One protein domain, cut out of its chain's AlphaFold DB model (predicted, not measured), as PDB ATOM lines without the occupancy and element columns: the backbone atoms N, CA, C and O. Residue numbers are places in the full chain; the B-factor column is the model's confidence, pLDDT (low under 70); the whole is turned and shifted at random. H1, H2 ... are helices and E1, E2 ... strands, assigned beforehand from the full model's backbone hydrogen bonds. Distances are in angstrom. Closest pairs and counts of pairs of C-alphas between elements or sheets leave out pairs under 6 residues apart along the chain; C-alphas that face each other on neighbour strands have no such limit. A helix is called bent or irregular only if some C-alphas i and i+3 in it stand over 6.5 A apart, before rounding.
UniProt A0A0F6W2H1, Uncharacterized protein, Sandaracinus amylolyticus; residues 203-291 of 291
ATOM      1  N   MET A 203      45.959 -69.954   5.569       37.56
ATOM      2  CA  MET A 203      45.138 -70.872   4.787       37.56
ATOM      3  C   MET A 203      44.443 -71.793   5.797       37.56
ATOM      4  O   MET A 203      44.972 -72.827   6.185       37.56
ATOM      5  N   GLY A 204      43.313 -71.324   6.319       34.19
ATOM      6  CA  GLY A 204      42.743 -71.753   7.582       34.19
ATOM      7  C   GLY A 204      41.549 -70.871   7.936       34.19
ATOM      8  O   GLY A 204      41.708 -69.827   8.550       34.19
ATOM      9  N   VAL A 205      40.365 -71.350   7.531       36.97
ATOM     10  CA  VAL A 205      39.002 -70.962   7.958       36.97
ATOM     11  C   VAL A 205      38.620 -69.473   7.876       36.97
ATOM     12  O   VAL A 205      38.818 -68.726   8.824       36.97
ATOM     13  N   GLY A 206      37.914 -69.046   6.812       41.00
ATOM     14  CA  GLY A 206      37.148 -67.793   6.946       41.00
ATOM     15  C   GLY A 206      36.459 -67.144   5.749       41.00
ATOM     16  O   GLY A 206      35.568 -66.334   5.975       41.00
ATOM     17  N   ALA A 207      36.767 -67.500   4.506       51.25
ATOM     18  CA  ALA A 207      35.766 -67.404   3.444       51.25
ATOM     19  C   ALA A 207      35.351 -68.842   3.160       51.25
ATOM     20  O   ALA A 207      35.942 -69.524   2.326       51.25
ATOM     21  N   ALA A 208      34.442 -69.375   3.980       62.31
ATOM     22  CA  ALA A 208      33.942 -70.721   3.752       62.31
ATOM     23  C   ALA A 208      33.367 -70.777   2.333       62.31
ATOM     24  O   ALA A 208      32.647 -69.867   1.917       62.31
ATOM     25  N   LEU A 209      33.698 -71.838   1.598       77.12
ATOM     26  CA  LEU A 209      33.003 -72.138   0.354       77.12
ATOM     27  C   LEU A 209      31.499 -72.122   0.645       77.12
ATOM     28  O   LEU A 209      31.090 -72.732   1.642       77.12
ATOM     29  N   PRO A 210      30.683 -71.428  -0.162       77.94
ATOM     30  CA  PRO A 210      29.247 -71.409   0.045       77.94
ATOM     31  C   PRO A 210      28.713 -72.838   0.132       77.94
ATOM     32  O   PRO A 210      28.879 -73.636  -0.787       77.94
ATOM     33  N   ARG A 211      28.116 -73.183   1.280       80.00
ATOM     34  CA  ARG A 211      27.573 -74.529   1.535       80.00
ATOM     35  C   ARG A 211      26.081 -74.652   1.209       80.00
ATOM     36  O   ARG A 211      25.544 -75.760   1.259       80.00
ATOM     37  N   TRP A 212      25.423 -73.534   0.902       75.81
ATOM     38  CA  TRP A 212      23.984 -73.428   0.676       75.81
ATOM     39  C   TRP A 212      23.650 -73.192  -0.803       75.81
ATOM     40  O   TRP A 212      24.488 -72.710  -1.563       75.81
ATOM     41  N   CYS A 213      22.422 -73.548  -1.183       83.06
ATOM     42  CA  CYS A 213      21.851 -73.338  -2.515       83.06
ATOM     43  C   CYS A 213      20.542 -72.539  -2.425       83.06
ATOM     44  O   CYS A 213      20.067 -72.244  -1.330       83.06
ATOM     45  N   GLY A 214      19.933 -72.221  -3.566       75.50
ATOM     46  CA  GLY A 214      18.797 -71.300  -3.667       75.50
ATOM     47  C   GLY A 214      19.215 -69.856  -3.951       75.50
ATOM     48  O   GLY A 214      18.428 -68.936  -3.741       75.50
ATOM     49  N   MET A 215      20.453 -69.648  -4.406       79.81
ATOM     50  CA  MET A 215      20.891 -68.371  -4.966       79.81
ATOM     51  C   MET A 215      20.207 -68.116  -6.311       79.81
ATOM     52  O   MET A 215      19.745 -69.039  -6.980       79.81
ATOM     53  N   THR A 216      20.183 -66.854  -6.716       77.19
ATOM     54  CA  THR A 216      19.892 -66.424  -8.084       77.19
ATOM     55  C   THR A 216      21.203 -66.012  -8.755       77.19
ATOM     56  O   THR A 216      22.212 -65.817  -8.071       77.19
ATOM     57  N   ASP A 217      21.217 -65.815 -10.076       74.94
ATOM     58  CA  ASP A 217      22.389 -65.234 -10.761       74.94
ATOM     59  C   ASP A 217      22.809 -63.909 -10.101       74.94
ATOM     60  O   ASP A 217      23.985 -63.619  -9.891       74.94
ATOM     61  N   ALA A 218      21.801 -63.153  -9.667       60.72
ATOM     62  CA  ALA A 218      21.900 -61.897  -8.951       60.72
ATOM     63  C   ALA A 218      22.201 -62.028  -7.445       60.72
ATOM     64  O   ALA A 218      22.195 -61.022  -6.745       60.72
ATOM     65  N   SER A 219      22.470 -63.213  -6.900       65.62
ATOM     66  CA  SER A 219      22.958 -63.401  -5.520       65.62
ATOM     67  C   SER A 219      24.041 -64.473  -5.419       65.62
ATOM     68  O   SER A 219      24.368 -64.944  -4.329       65.62
ATOM     69  N   THR A 220      24.607 -64.866  -6.562       78.56
ATOM     70  CA  THR A 220      25.611 -65.922  -6.632       78.56
ATOM     71  C   THR A 220      26.899 -65.478  -5.945       78.56
ATOM     72  O   THR A 220      27.479 -64.451  -6.292       78.56
ATOM     73  N   SER A 221      27.385 -66.290  -5.008       78.81
ATOM     74  CA  SER A 221      28.673 -66.098  -4.342       78.81
ATOM     75  C   SER A 221      29.580 -67.289  -4.604       78.81
ATOM     76  O   SER A 221      29.120 -68.429  -4.614       78.81
ATOM     77  N   TYR A 222      30.875 -67.023  -4.787       82.56
ATOM     78  CA  TYR A 222      31.888 -68.060  -5.004       82.56
ATOM     79  C   TYR A 222      32.862 -68.222  -3.833       82.56
ATOM     80  O   TYR A 222      33.776 -69.048  -3.879       82.56
ATOM     81  N   GLY A 223      32.665 -67.453  -2.758       81.19
ATOM     82  CA  GLY A 223      33.631 -67.373  -1.668       81.19
ATOM     83  C   GLY A 223      35.033 -67.016  -2.196       81.19
ATOM     84  O   GLY A 223      35.149 -66.125  -3.035       81.19
ATOM     85  N   PRO A 224      36.101 -67.696  -1.742       74.88
ATOM     86  CA  PRO A 224      37.477 -67.396  -2.147       74.88
ATOM     87  C   PRO A 224      37.887 -68.019  -3.494       74.88
ATOM     88  O   PRO A 224      39.065 -67.985  -3.846       74.88
ATOM     89  N   ILE A 225      36.965 -68.647  -4.232       83.06
ATOM     90  CA  ILE A 225      37.309 -69.352  -5.468       83.06
ATOM     91  C   ILE A 225      37.458 -68.382  -6.637       83.06
ATOM     92  O   ILE A 225      36.568 -67.587  -6.927       83.06
ATOM     93  N   VAL A 226      38.575 -68.518  -7.355       78.69
ATOM     94  CA  VAL A 226      38.891 -67.789  -8.589       78.69
ATOM     95  C   VAL A 226      39.357 -68.761  -9.680       78.69
ATOM     96  O   VAL A 226      39.889 -69.828  -9.354       78.69
ATOM     97  N   PRO A 227      39.210 -68.425 -10.977       85.50
ATOM     98  CA  PRO A 227      39.873 -69.160 -12.051       85.50
ATOM     99  C   PRO A 227      41.375 -69.315 -11.785       85.50
ATOM    100  O   PRO A 227      42.053 -68.381 -11.362       85.50
ATOM    101  N   GLY A 228      41.892 -70.518 -12.002       80.88
ATOM    102  CA  GLY A 228      43.254 -70.918 -11.672       80.88
ATOM    103  C   GLY A 228      43.413 -71.562 -10.292       80.88
ATOM    104  O   GLY A 228      44.424 -72.241 -10.094       80.88
ATOM    105  N   ALA A 229      42.446 -71.423  -9.374       79.75
ATOM    106  CA  ALA A 229      42.486 -72.084  -8.068       79.75
ATOM    107  C   ALA A 229      42.541 -73.615  -8.212       79.75
ATOM    108  O   ALA A 229      41.953 -74.183  -9.132       79.75
ATOM    109  N   VAL A 230      43.238 -74.282  -7.291       85.81
ATOM    110  CA  VAL A 230      43.253 -75.748  -7.196       85.81
ATOM    111  C   VAL A 230      42.365 -76.162  -6.033       85.81
ATOM    112  O   VAL A 230      42.560 -75.679  -4.921       85.81
ATOM    113  N   ILE A 231      41.415 -77.052  -6.302       93.44
ATOM    114  CA  ILE A 231      40.440 -77.558  -5.333       93.44
ATOM    115  C   ILE A 231      40.409 -79.083  -5.333       93.44
ATOM    116  O   ILE A 231      40.782 -79.712  -6.320       93.44
ATOM    117  N   VAL A 232      39.952 -79.678  -4.236       94.00
ATOM    118  CA  VAL A 232      39.660 -81.109  -4.121       94.00
ATOM    119  C   VAL A 232      38.178 -81.329  -4.393       94.00
ATOM    120  O   VAL A 232      37.324 -80.736  -3.729       94.00
ATOM    121  N   LEU A 233      37.873 -82.185  -5.362       96.81
ATOM    122  CA  LEU A 233      36.504 -82.505  -5.745       96.81
ATOM    123  C   LEU A 233      35.886 -83.490  -4.750       96.81
ATOM    124  O   LEU A 233      36.421 -84.568  -4.518       96.81
ATOM    125  N   GLY A 234      34.763 -83.133  -4.139       95.25
ATOM    126  CA  GLY A 234      33.971 -84.031  -3.300       95.25
ATOM    127  C   GLY A 234      32.789 -84.621  -4.062       95.25
ATOM    128  O   GLY A 234      32.443 -84.188  -5.159       95.25
ATOM    129  N   ARG A 235      32.132 -85.616  -3.468       94.75
ATOM    130  CA  ARG A 235      30.867 -86.127  -4.002       94.75
ATOM    131  C   ARG A 235      29.777 -85.072  -3.832       94.75
ATOM    132  O   ARG A 235      29.669 -84.502  -2.747       94.75
ATOM    133  N   HIS A 236      28.943 -84.863  -4.852       93.62
ATOM    134  CA  HIS A 236      27.803 -83.966  -4.696       93.62
ATOM    135  C   HIS A 236      26.834 -84.480  -3.634       93.62
ATOM    136  O   HIS A 236      26.378 -85.627  -3.679       93.62
ATOM    137  N   SER A 237      26.507 -83.615  -2.680       87.62
ATOM    138  CA  SER A 237      25.465 -83.880  -1.700       87.62
ATOM    139  C   SER A 237      24.094 -83.464  -2.261       87.62
ATOM    140  O   SER A 237      23.981 -82.396  -2.878       87.62
ATOM    141  N   PRO A 238      23.027 -84.271  -2.063       86.12
ATOM    142  CA  PRO A 238      21.692 -83.915  -2.530       86.12
ATOM    143  C   PRO A 238      21.226 -82.561  -1.981       86.12
ATOM    144  O   PRO A 238      21.535 -82.187  -0.845       86.12
ATOM    145  N   TRP A 239      20.448 -81.839  -2.784       82.25
ATOM    146  CA  TRP A 239      19.729 -80.636  -2.373       82.25
ATOM    147  C   TRP A 239      18.343 -80.631  -3.010       82.25
ATOM    148  O   TRP A 239      18.229 -80.744  -4.225       82.25
ATOM    149  N   ASN A 240      17.285 -80.544  -2.197       84.25
ATOM    150  CA  ASN A 240      15.894 -80.660  -2.661       84.25
ATOM    151  C   ASN A 240      15.647 -81.882  -3.570       84.25
ATOM    152  O   ASN A 240      14.922 -81.806  -4.557       84.25
ATOM    153  N   GLY A 241      16.280 -83.015  -3.247       85.44
ATOM    154  CA  GLY A 241      16.179 -84.258  -4.021       85.44
ATOM    155  C   GLY A 241      17.055 -84.314  -5.278       85.44
ATOM    156  O   GLY A 241      17.198 -85.389  -5.853       85.44
ATOM    157  N   ASP A 242      17.696 -83.212  -5.674       86.56
ATOM    158  CA  ASP A 242      18.594 -83.161  -6.825       86.56
ATOM    159  C   ASP A 242      20.061 -83.238  -6.387       86.56
ATOM    160  O   ASP A 242      20.599 -82.384  -5.668       86.56
ATOM    161  N   THR A 243      20.723 -84.299  -6.834       88.31
ATOM    162  CA  THR A 243      22.142 -84.530  -6.547       88.31
ATOM    163  C   THR A 243      23.040 -83.891  -7.604       88.31
ATOM    164  O   THR A 243      24.214 -83.673  -7.333       88.31
ATOM    165  N   ASN A 244      22.507 -83.557  -8.787       90.88
ATOM    166  CA  ASN A 244      23.258 -83.085  -9.948       90.88
ATOM    167  C   ASN A 244      24.520 -83.941 -10.150       90.88
ATOM    168  O   ASN A 244      25.643 -83.444 -10.162       90.88
ATOM    169  N   TRP A 245      24.330 -85.263 -10.138       93.31
ATOM    170  CA  TRP A 245      25.403 -86.247 -10.067       93.31
ATOM    171  C   TRP A 245      25.212 -87.307 -11.137       93.31
ATOM    172  O   TRP A 245      24.137 -87.899 -11.243       93.31
ATOM    173  N   ALA A 246      26.274 -87.566 -11.889       92.50
ATOM    174  CA  ALA A 246      26.345 -88.649 -12.855       92.50
ATOM    175  C   ALA A 246      27.320 -89.727 -12.353       92.50
ATOM    176  O   ALA A 246      28.283 -89.419 -11.649       92.50
ATOM    177  N   VAL A 247      27.078 -90.996 -12.701       93.75
ATOM    178  CA  VAL A 247      27.920 -92.130 -12.261       93.75
ATOM    179  C   VAL A 247      29.381 -91.933 -12.666       93.75
ATOM    180  O   VAL A 247      30.288 -92.276 -11.912       93.75
ATOM    181  N   GLU A 248      29.626 -91.315 -13.817       92.75
ATOM    182  CA  GLU A 248      30.965 -91.065 -14.341       92.75
ATOM    183  C   GLU A 248      31.756 -90.054 -13.500       92.75
ATOM    184  O   GLU A 248      32.975 -89.998 -13.626       92.75
ATOM    185  N   MET A 249      31.105 -89.273 -12.631       94.25
ATOM    186  CA  MET A 249      31.776 -88.326 -11.731       94.25
ATOM    187  C   MET A 249      32.468 -89.021 -10.552       94.25
ATOM    188  O   MET A 249      33.361 -88.438  -9.937       94.25
ATOM    189  N   GLU A 250      32.105 -90.274 -10.252       96.25
ATOM    190  CA  GLU A 250      32.626 -91.040  -9.111       96.25
ATOM    191  C   GLU A 250      34.152 -91.137  -9.112       96.25
ATOM    192  O   GLU A 250      34.793 -90.947  -8.081       96.25
ATOM    193  N   ARG A 251      34.746 -91.353 -10.289       96.25
ATOM    194  CA  ARG A 251      36.203 -91.461 -10.459       96.25
ATOM    195  C   ARG A 251      36.967 -90.184 -10.098       96.25
ATOM    196  O   ARG A 251      38.184 -90.245  -9.961       96.25
ATOM    197  N   TYR A 252      36.288 -89.041  -9.995       96.81
ATOM    198  CA  TYR A 252      36.915 -87.749  -9.717       96.81
ATOM    199  C   TYR A 252      36.797 -87.324  -8.251       96.81
ATOM    200  O   TYR A 252      37.398 -86.326  -7.860       96.81
ATOM    201  N   VAL A 253      36.078 -88.071  -7.411       95.75
ATOM    202  CA  VAL A 253      36.014 -87.779  -5.975       95.75
ATOM    203  C   VAL A 253      37.407 -87.927  -5.350       95.75
ATOM    204  O   VAL A 253      38.083 -88.936  -5.521       95.75
ATOM    205  N   GLY A 254      37.841 -86.902  -4.619       93.38
ATOM    206  CA  GLY A 254      39.169 -86.781  -4.019       93.38
ATOM    207  C   GLY A 254      40.248 -86.239  -4.963       93.38
ATOM    208  O   GLY A 254      41.362 -85.968  -4.512       93.38
ATOM    209  N   VAL A 255      39.948 -86.043  -6.250       95.88
ATOM    210  CA  VAL A 255      40.921 -85.542  -7.231       95.88
ATOM    211  C   VAL A 255      41.132 -84.038  -7.058       95.88
ATOM    212  O   VAL A 255      40.190 -83.279  -6.823       95.88
ATOM    213  N   ARG A 256      42.392 -83.598  -7.190       95.12
ATOM    214  CA  ARG A 256      42.751 -82.177  -7.265       95.12
ATOM    215  C   ARG A 256      42.534 -81.676  -8.688       95.12
ATOM    216  O   ARG A 256      43.150 -82.191  -9.616       95.12
ATOM    217  N   ALA A 257      41.707 -80.654  -8.839       96.25
ATOM    218  CA  ALA A 257      41.323 -80.093 -10.125       96.25
ATOM    219  C   ALA A 257      41.595 -78.591 -10.174       96.25
ATOM    220  O   ALA A 257      41.526 -77.904  -9.150       96.25
ATOM    221  N   ARG A 258      41.887 -78.069 -11.368       92.88
ATOM    222  CA  ARG A 258      42.046 -76.626 -11.573       92.88
ATOM    223  C   ARG A 258      40.705 -76.020 -11.963       92.88
ATOM    224  O   ARG A 258      40.107 -76.439 -12.947       92.88
ATOM    225  N   VAL A 259      40.271 -74.997 -11.236       94.81
ATOM    226  CA  VAL A 259      39.126 -74.170 -11.622       94.81
ATOM    227  C   VAL A 259      39.483 -73.407 -12.890       94.81
ATOM    228  O   VAL A 259      40.475 -72.685 -12.927       94.81
ATOM    229  N   THR A 260      38.676 -73.542 -13.928       91.88
ATOM    230  CA  THR A 260      38.844 -72.829 -15.200       91.88
ATOM    231  C   THR A 260      37.904 -71.640 -15.312       91.88
ATOM    232  O   THR A 260      38.262 -70.638 -15.924       91.88
ATOM    233  N   GLN A 261      36.723 -71.719 -14.693       90.81
ATOM    234  CA  GLN A 261      35.705 -70.676 -14.780       90.81
ATOM    235  C   GLN A 261      34.745 -70.710 -13.584       90.81
ATOM    236  O   GLN A 261      34.441 -71.771 -13.040       90.81
ATOM    237  N   LEU A 262      34.197 -69.551 -13.222       92.50
ATOM    238  CA  LEU A 262      33.004 -69.446 -12.379       92.50
ATOM    239  C   LEU A 262      31.763 -69.701 -13.254       92.50
ATOM    240  O   LEU A 262      31.610 -69.066 -14.298       92.50
ATOM    241  N   SER A 263      30.922 -70.673 -12.889       92.94
ATOM    242  CA  SER A 263      29.941 -71.275 -13.810       92.94
ATOM    243  C   SER A 263      28.485 -70.868 -13.562       92.94
ATOM    244  O   SER A 263      27.586 -71.523 -14.090       92.94
ATOM    245  N   GLY A 264      28.238 -69.822 -12.779       91.81
ATOM    246  CA  GLY A 264      26.890 -69.450 -12.355       91.81
ATOM    247  C   GLY A 264      26.358 -70.383 -11.271       91.81
ATOM    248  O   GLY A 264      27.113 -70.968 -10.486       91.81
ATOM    249  N   ILE A 265      25.038 -70.526 -11.268       92.81
ATOM    250  CA  ILE A 265      24.291 -71.451 -10.420       92.81
ATOM    251  C   ILE A 265      23.679 -72.576 -11.253       92.81
ATOM    252  O   ILE A 265      23.419 -72.413 -12.444       92.81
ATOM    253  N   ASP A 266      23.435 -73.726 -10.631       93.88
ATOM    254  CA  ASP A 266      22.586 -74.750 -11.239       93.88
ATOM    255  C   ASP A 266      21.087 -74.454 -11.047       93.88
ATOM    256  O   ASP A 266      20.692 -73.451 -10.451       93.88
ATOM    257  N   THR A 267      20.233 -75.349 -11.547       91.44
ATOM    258  CA  THR A 267      18.765 -75.256 -11.450       91.44
ATOM    259  C   THR A 267      18.239 -75.199 -10.015       91.44
ATOM    260  O   THR A 267      17.099 -74.791  -9.805       91.44
ATOM    261  N   MET A 268      19.053 -75.578  -9.029       89.00
ATOM    262  CA  MET A 268      18.733 -75.509  -7.605       89.00
ATOM    263  C   MET A 268      19.317 -74.268  -6.923       89.00
ATOM    264  O   MET A 268      19.235 -74.133  -5.699       89.00
ATOM    265  N   GLY A 269      19.924 -73.357  -7.684       88.00
ATOM    266  CA  GLY A 269      20.574 -72.173  -7.143       88.00
ATOM    267  C   GLY A 269      21.866 -72.496  -6.395       88.00
ATOM    268  O   GLY A 269      22.236 -71.749  -5.490       88.00
ATOM    269  N   CYS A 270      22.515 -73.633  -6.672       92.44
ATOM    270  CA  CYS A 270      23.816 -73.955  -6.094       92.44
ATOM    271  C   CYS A 270      24.920 -73.305  -6.940       92.44
ATOM    272  O   CYS A 270      25.033 -73.649  -8.120       92.44
ATOM    273  N   PRO A 271      25.773 -72.429  -6.377       93.25
ATOM    274  CA  PRO A 271      26.892 -71.868  -7.120       93.25
ATOM    275  C   PRO A 271      27.888 -72.972  -7.469       93.25
ATOM    276  O   PRO A 271      28.212 -73.833  -6.637       93.25
ATOM    277  N   GLY A 272      28.398 -72.946  -8.695       95.62
ATOM    278  CA  GLY A 272      29.345 -73.949  -9.153       95.62
ATOM    279  C   GLY A 272      30.425 -73.403 -10.063       95.62
ATOM    280  O   GLY A 272      30.364 -72.294 -10.588       95.62
ATOM    281  N   VAL A 273      31.457 -74.207 -10.239       96.69
ATOM    282  CA  VAL A 273      32.644 -73.865 -11.016       96.69
ATOM    283  C   VAL A 273      32.852 -74.868 -12.131       96.69
ATOM    284  O   VAL A 273      32.442 -76.022 -12.018       96.69
ATOM    285  N   ARG A 274      33.499 -74.425 -13.209       96.88
ATOM    286  CA  ARG A 274      34.085 -75.332 -14.190       96.88
ATOM    287  C   ARG A 274      35.479 -75.714 -13.739       96.88
ATOM    288  O   ARG A 274      36.250 -74.855 -13.309       96.88
ATOM    289  N   VAL A 275      35.774 -77.001 -13.823       96.81
ATOM    290  CA  VAL A 275      37.077 -77.564 -13.490       96.81
ATOM    291  C   VAL A 275      37.630 -78.346 -14.665       96.81
ATOM    292  O   VAL A 275      36.885 -79.041 -15.358       96.81
ATOM    293  N   ASP A 276      38.939 -78.227 -14.863       95.81
ATOM    294  CA  ASP A 276      39.703 -79.093 -15.750       95.81
ATOM    295  C   ASP A 276      40.138 -80.350 -14.997       95.81
ATOM    296  O   ASP A 276      40.884 -80.263 -14.013       95.81
ATOM    297  N   VAL A 277      39.650 -81.501 -15.456       93.38
ATOM    298  CA  VAL A 277      40.076 -82.830 -15.004       93.38
ATOM    299  C   VAL A 277      40.168 -83.740 -16.218       93.38
ATOM    300  O   VAL A 277      39.231 -83.820 -17.009       93.38
ATOM    301  N   ASP A 278      41.305 -84.422 -16.362       91.12
ATOM    302  CA  ASP A 278      41.610 -85.319 -17.484       91.12
ATOM    303  C   ASP A 278      41.424 -84.672 -18.874       91.12
ATOM    304  O   ASP A 278      41.073 -85.341 -19.846       91.12
ATOM    305  N   GLY A 279      41.651 -83.355 -18.978       88.62
ATOM    306  CA  GLY A 279      41.480 -82.584 -20.214       88.62
ATOM    307  C   GLY A 279      40.020 -82.298 -20.585       88.62
ATOM    308  O   GLY A 279      39.753 -81.781 -21.670       88.62
ATOM    309  N   GLY A 280      39.070 -82.646 -19.713       90.50
ATOM    310  CA  GLY A 280      37.649 -82.326 -19.838       90.50
ATOM    311  C   GLY A 280      37.236 -81.140 -18.965       90.50
ATOM    312  O   GLY A 280      37.937 -80.757 -18.036       90.50
ATOM    313  N   GLN A 281      36.067 -80.558 -19.248       92.88
ATOM    314  CA  GLN A 281      35.492 -79.450 -18.475       92.88
ATOM    315  C   GLN A 281      34.216 -79.895 -17.760       92.88
ATOM    316  O   GLN A 281      33.185 -80.121 -18.395       92.88
ATOM    317  N   PHE A 282      34.264 -79.972 -16.431       95.12
ATOM    318  CA  PHE A 282      33.154 -80.464 -15.611       95.12
ATOM    319  C   PHE A 282      32.612 -79.377 -14.692       95.12
ATOM    320  O   PHE A 282      33.357 -78.514 -14.240       95.12
ATOM    321  N   PHE A 283      31.305 -79.400 -14.431       95.50
ATOM    322  CA  PHE A 283      30.680 -78.539 -13.429       95.50
ATOM    323  C   PHE A 283      30.779 -79.193 -12.052       95.50
ATOM    324  O   PHE A 283      30.454 -80.371 -11.918       95.50
ATOM    325  N   TRP A 284      31.169 -78.422 -11.037       96.81
ATOM    326  CA  TRP A 284      31.178 -78.867  -9.646       96.81
ATOM    327  C   TRP A 284      30.544 -77.828  -8.729       96.81
ATOM    328  O   TRP A 284      30.868 -76.639  -8.814       96.81
ATOM    329  N   ARG A 285      29.661 -78.266  -7.829       95.94
ATOM    330  CA  ARG A 285      29.047 -77.388  -6.823       95.94
ATOM    331  C   ARG A 285      30.091 -76.974  -5.788       95.94
ATOM    332  O   ARG A 285      30.780 -77.822  -5.226       95.94
ATOM    333  N   LEU A 286      30.153 -75.687  -5.445       93.56
ATOM    334  CA  LEU A 286      31.101 -75.183  -4.439       93.56
ATOM    335  C   LEU A 286      30.900 -75.798  -3.053       93.56
ATOM    336  O   LEU A 286      31.857 -75.972  -2.297       93.56
ATOM    337  N   ARG A 287      29.660 -76.158  -2.715       90.75
ATOM    338  CA  ARG A 287      29.350 -76.805  -1.435       90.75
ATOM    339  C   ARG A 287      29.985 -78.186  -1.294       90.75
ATOM    340  O   ARG A 287      30.112 -78.656  -0.168       90.75
ATOM    341  N   ASP A 288      30.405 -78.783  -2.406       93.75
ATOM    342  CA  ASP A 288      30.926 -80.142  -2.504       93.75
ATOM    343  C   ASP A 288      32.408 -80.163  -2.913       93.75
ATOM    344  O   ASP A 288      32.899 -81.172  -3.409       93.75
ATOM    345  N   VAL A 289      33.145 -79.064  -2.707       92.31
ATOM    346  CA  VAL A 289      34.606 -79.017  -2.905       92.31
ATOM    347  C   VAL A 289      35.341 -78.603  -1.627       92.31
ATOM    348  O   VAL A 289      34.744 -78.132  -0.649       92.31
ATOM    349  N   GLY A 290      36.652 -78.836  -1.625       84.00
ATOM    350  CA  GLY A 290      37.605 -78.415  -0.598       84.00
ATOM    351  C   GLY A 290      38.874 -77.823  -1.218       84.00
ATOM    352  O   GLY A 290      38.992 -77.767  -2.439       84.00
ATOM    353  N   PHE A 291      39.818 -77.384  -0.387       80.12
ATOM    354  CA  PHE A 291      41.146 -76.909  -0.803       80.12
ATOM    355  C   PHE A 291      42.222 -77.974  -0.530       80.12
ATOM    356  O   PHE A 291      42.065 -78.674   0.493       80.12
TER     357      PHE A 291
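AT A GLANCE: This is residues 203 to 291 of the 291 residues of an uncharacterized protein of Sandaracinus amylolyticus (UniProt A0A0F6W2H1). Little regular structure is here: a small, strongly twisted and curled antiparallel sheet, E1 - E2 - E3 - E4, is grazed by short helix H1 and accompanied by long loops, residues 203 to 229 and 234 to 246. The printed part has 89 residues, of which only 33 are in named elements, in the order E1 H1 E2 E3 E4; the class is mostly strand, with 27 of those 33 residues in strands and 6 in the helix. The whole is compact, radius of gyration of the C-alphas 12.1 A, spanning 31 by 31 by 21 A.

IN THESE COORDINATES: Find C-alpha 230 at (43.253, -75.748, -7.196), where E1, residues 230 to 233, begins, 9.7 A long. H1, residues 247 to 252, 10.3 A, is only just irregular: C-alphas 248 and 251 are 6.53 A apart. E2, residues 256 to 265, 21.6 A, bends by 78 degrees at residue 260. E3, residues 271 to 277, is 18.9 A; E4, residues 280 to 285, 16.4 A, ends at (29.047, -77.388, -6.823).

HOW THE PARTS SIT: Look for N 231 and O 257, 3.0 A, between antiparallel neighbours E1 and E2. E2, E3 and E4 form a meander, each the antiparallel neighbour of the one before; its hairpins show N 263 and O 272, 2.9 A, and N 275 and O 282, 2.9 A. H1 only grazes the sheet with residues 249 to 252; 0 of 2 O i to N i+4 but 2 of 3 O i to N i+3 pairs are within hydrogen-bond range.

THE WHOLE: The C-alphas farthest apart, Met 203 and Gly 241, are 33.1 A apart. The printed part has no cut; the E1 to H1 link is long. Residues 203 to 208 and 218 to 219 have pLDDT under 70.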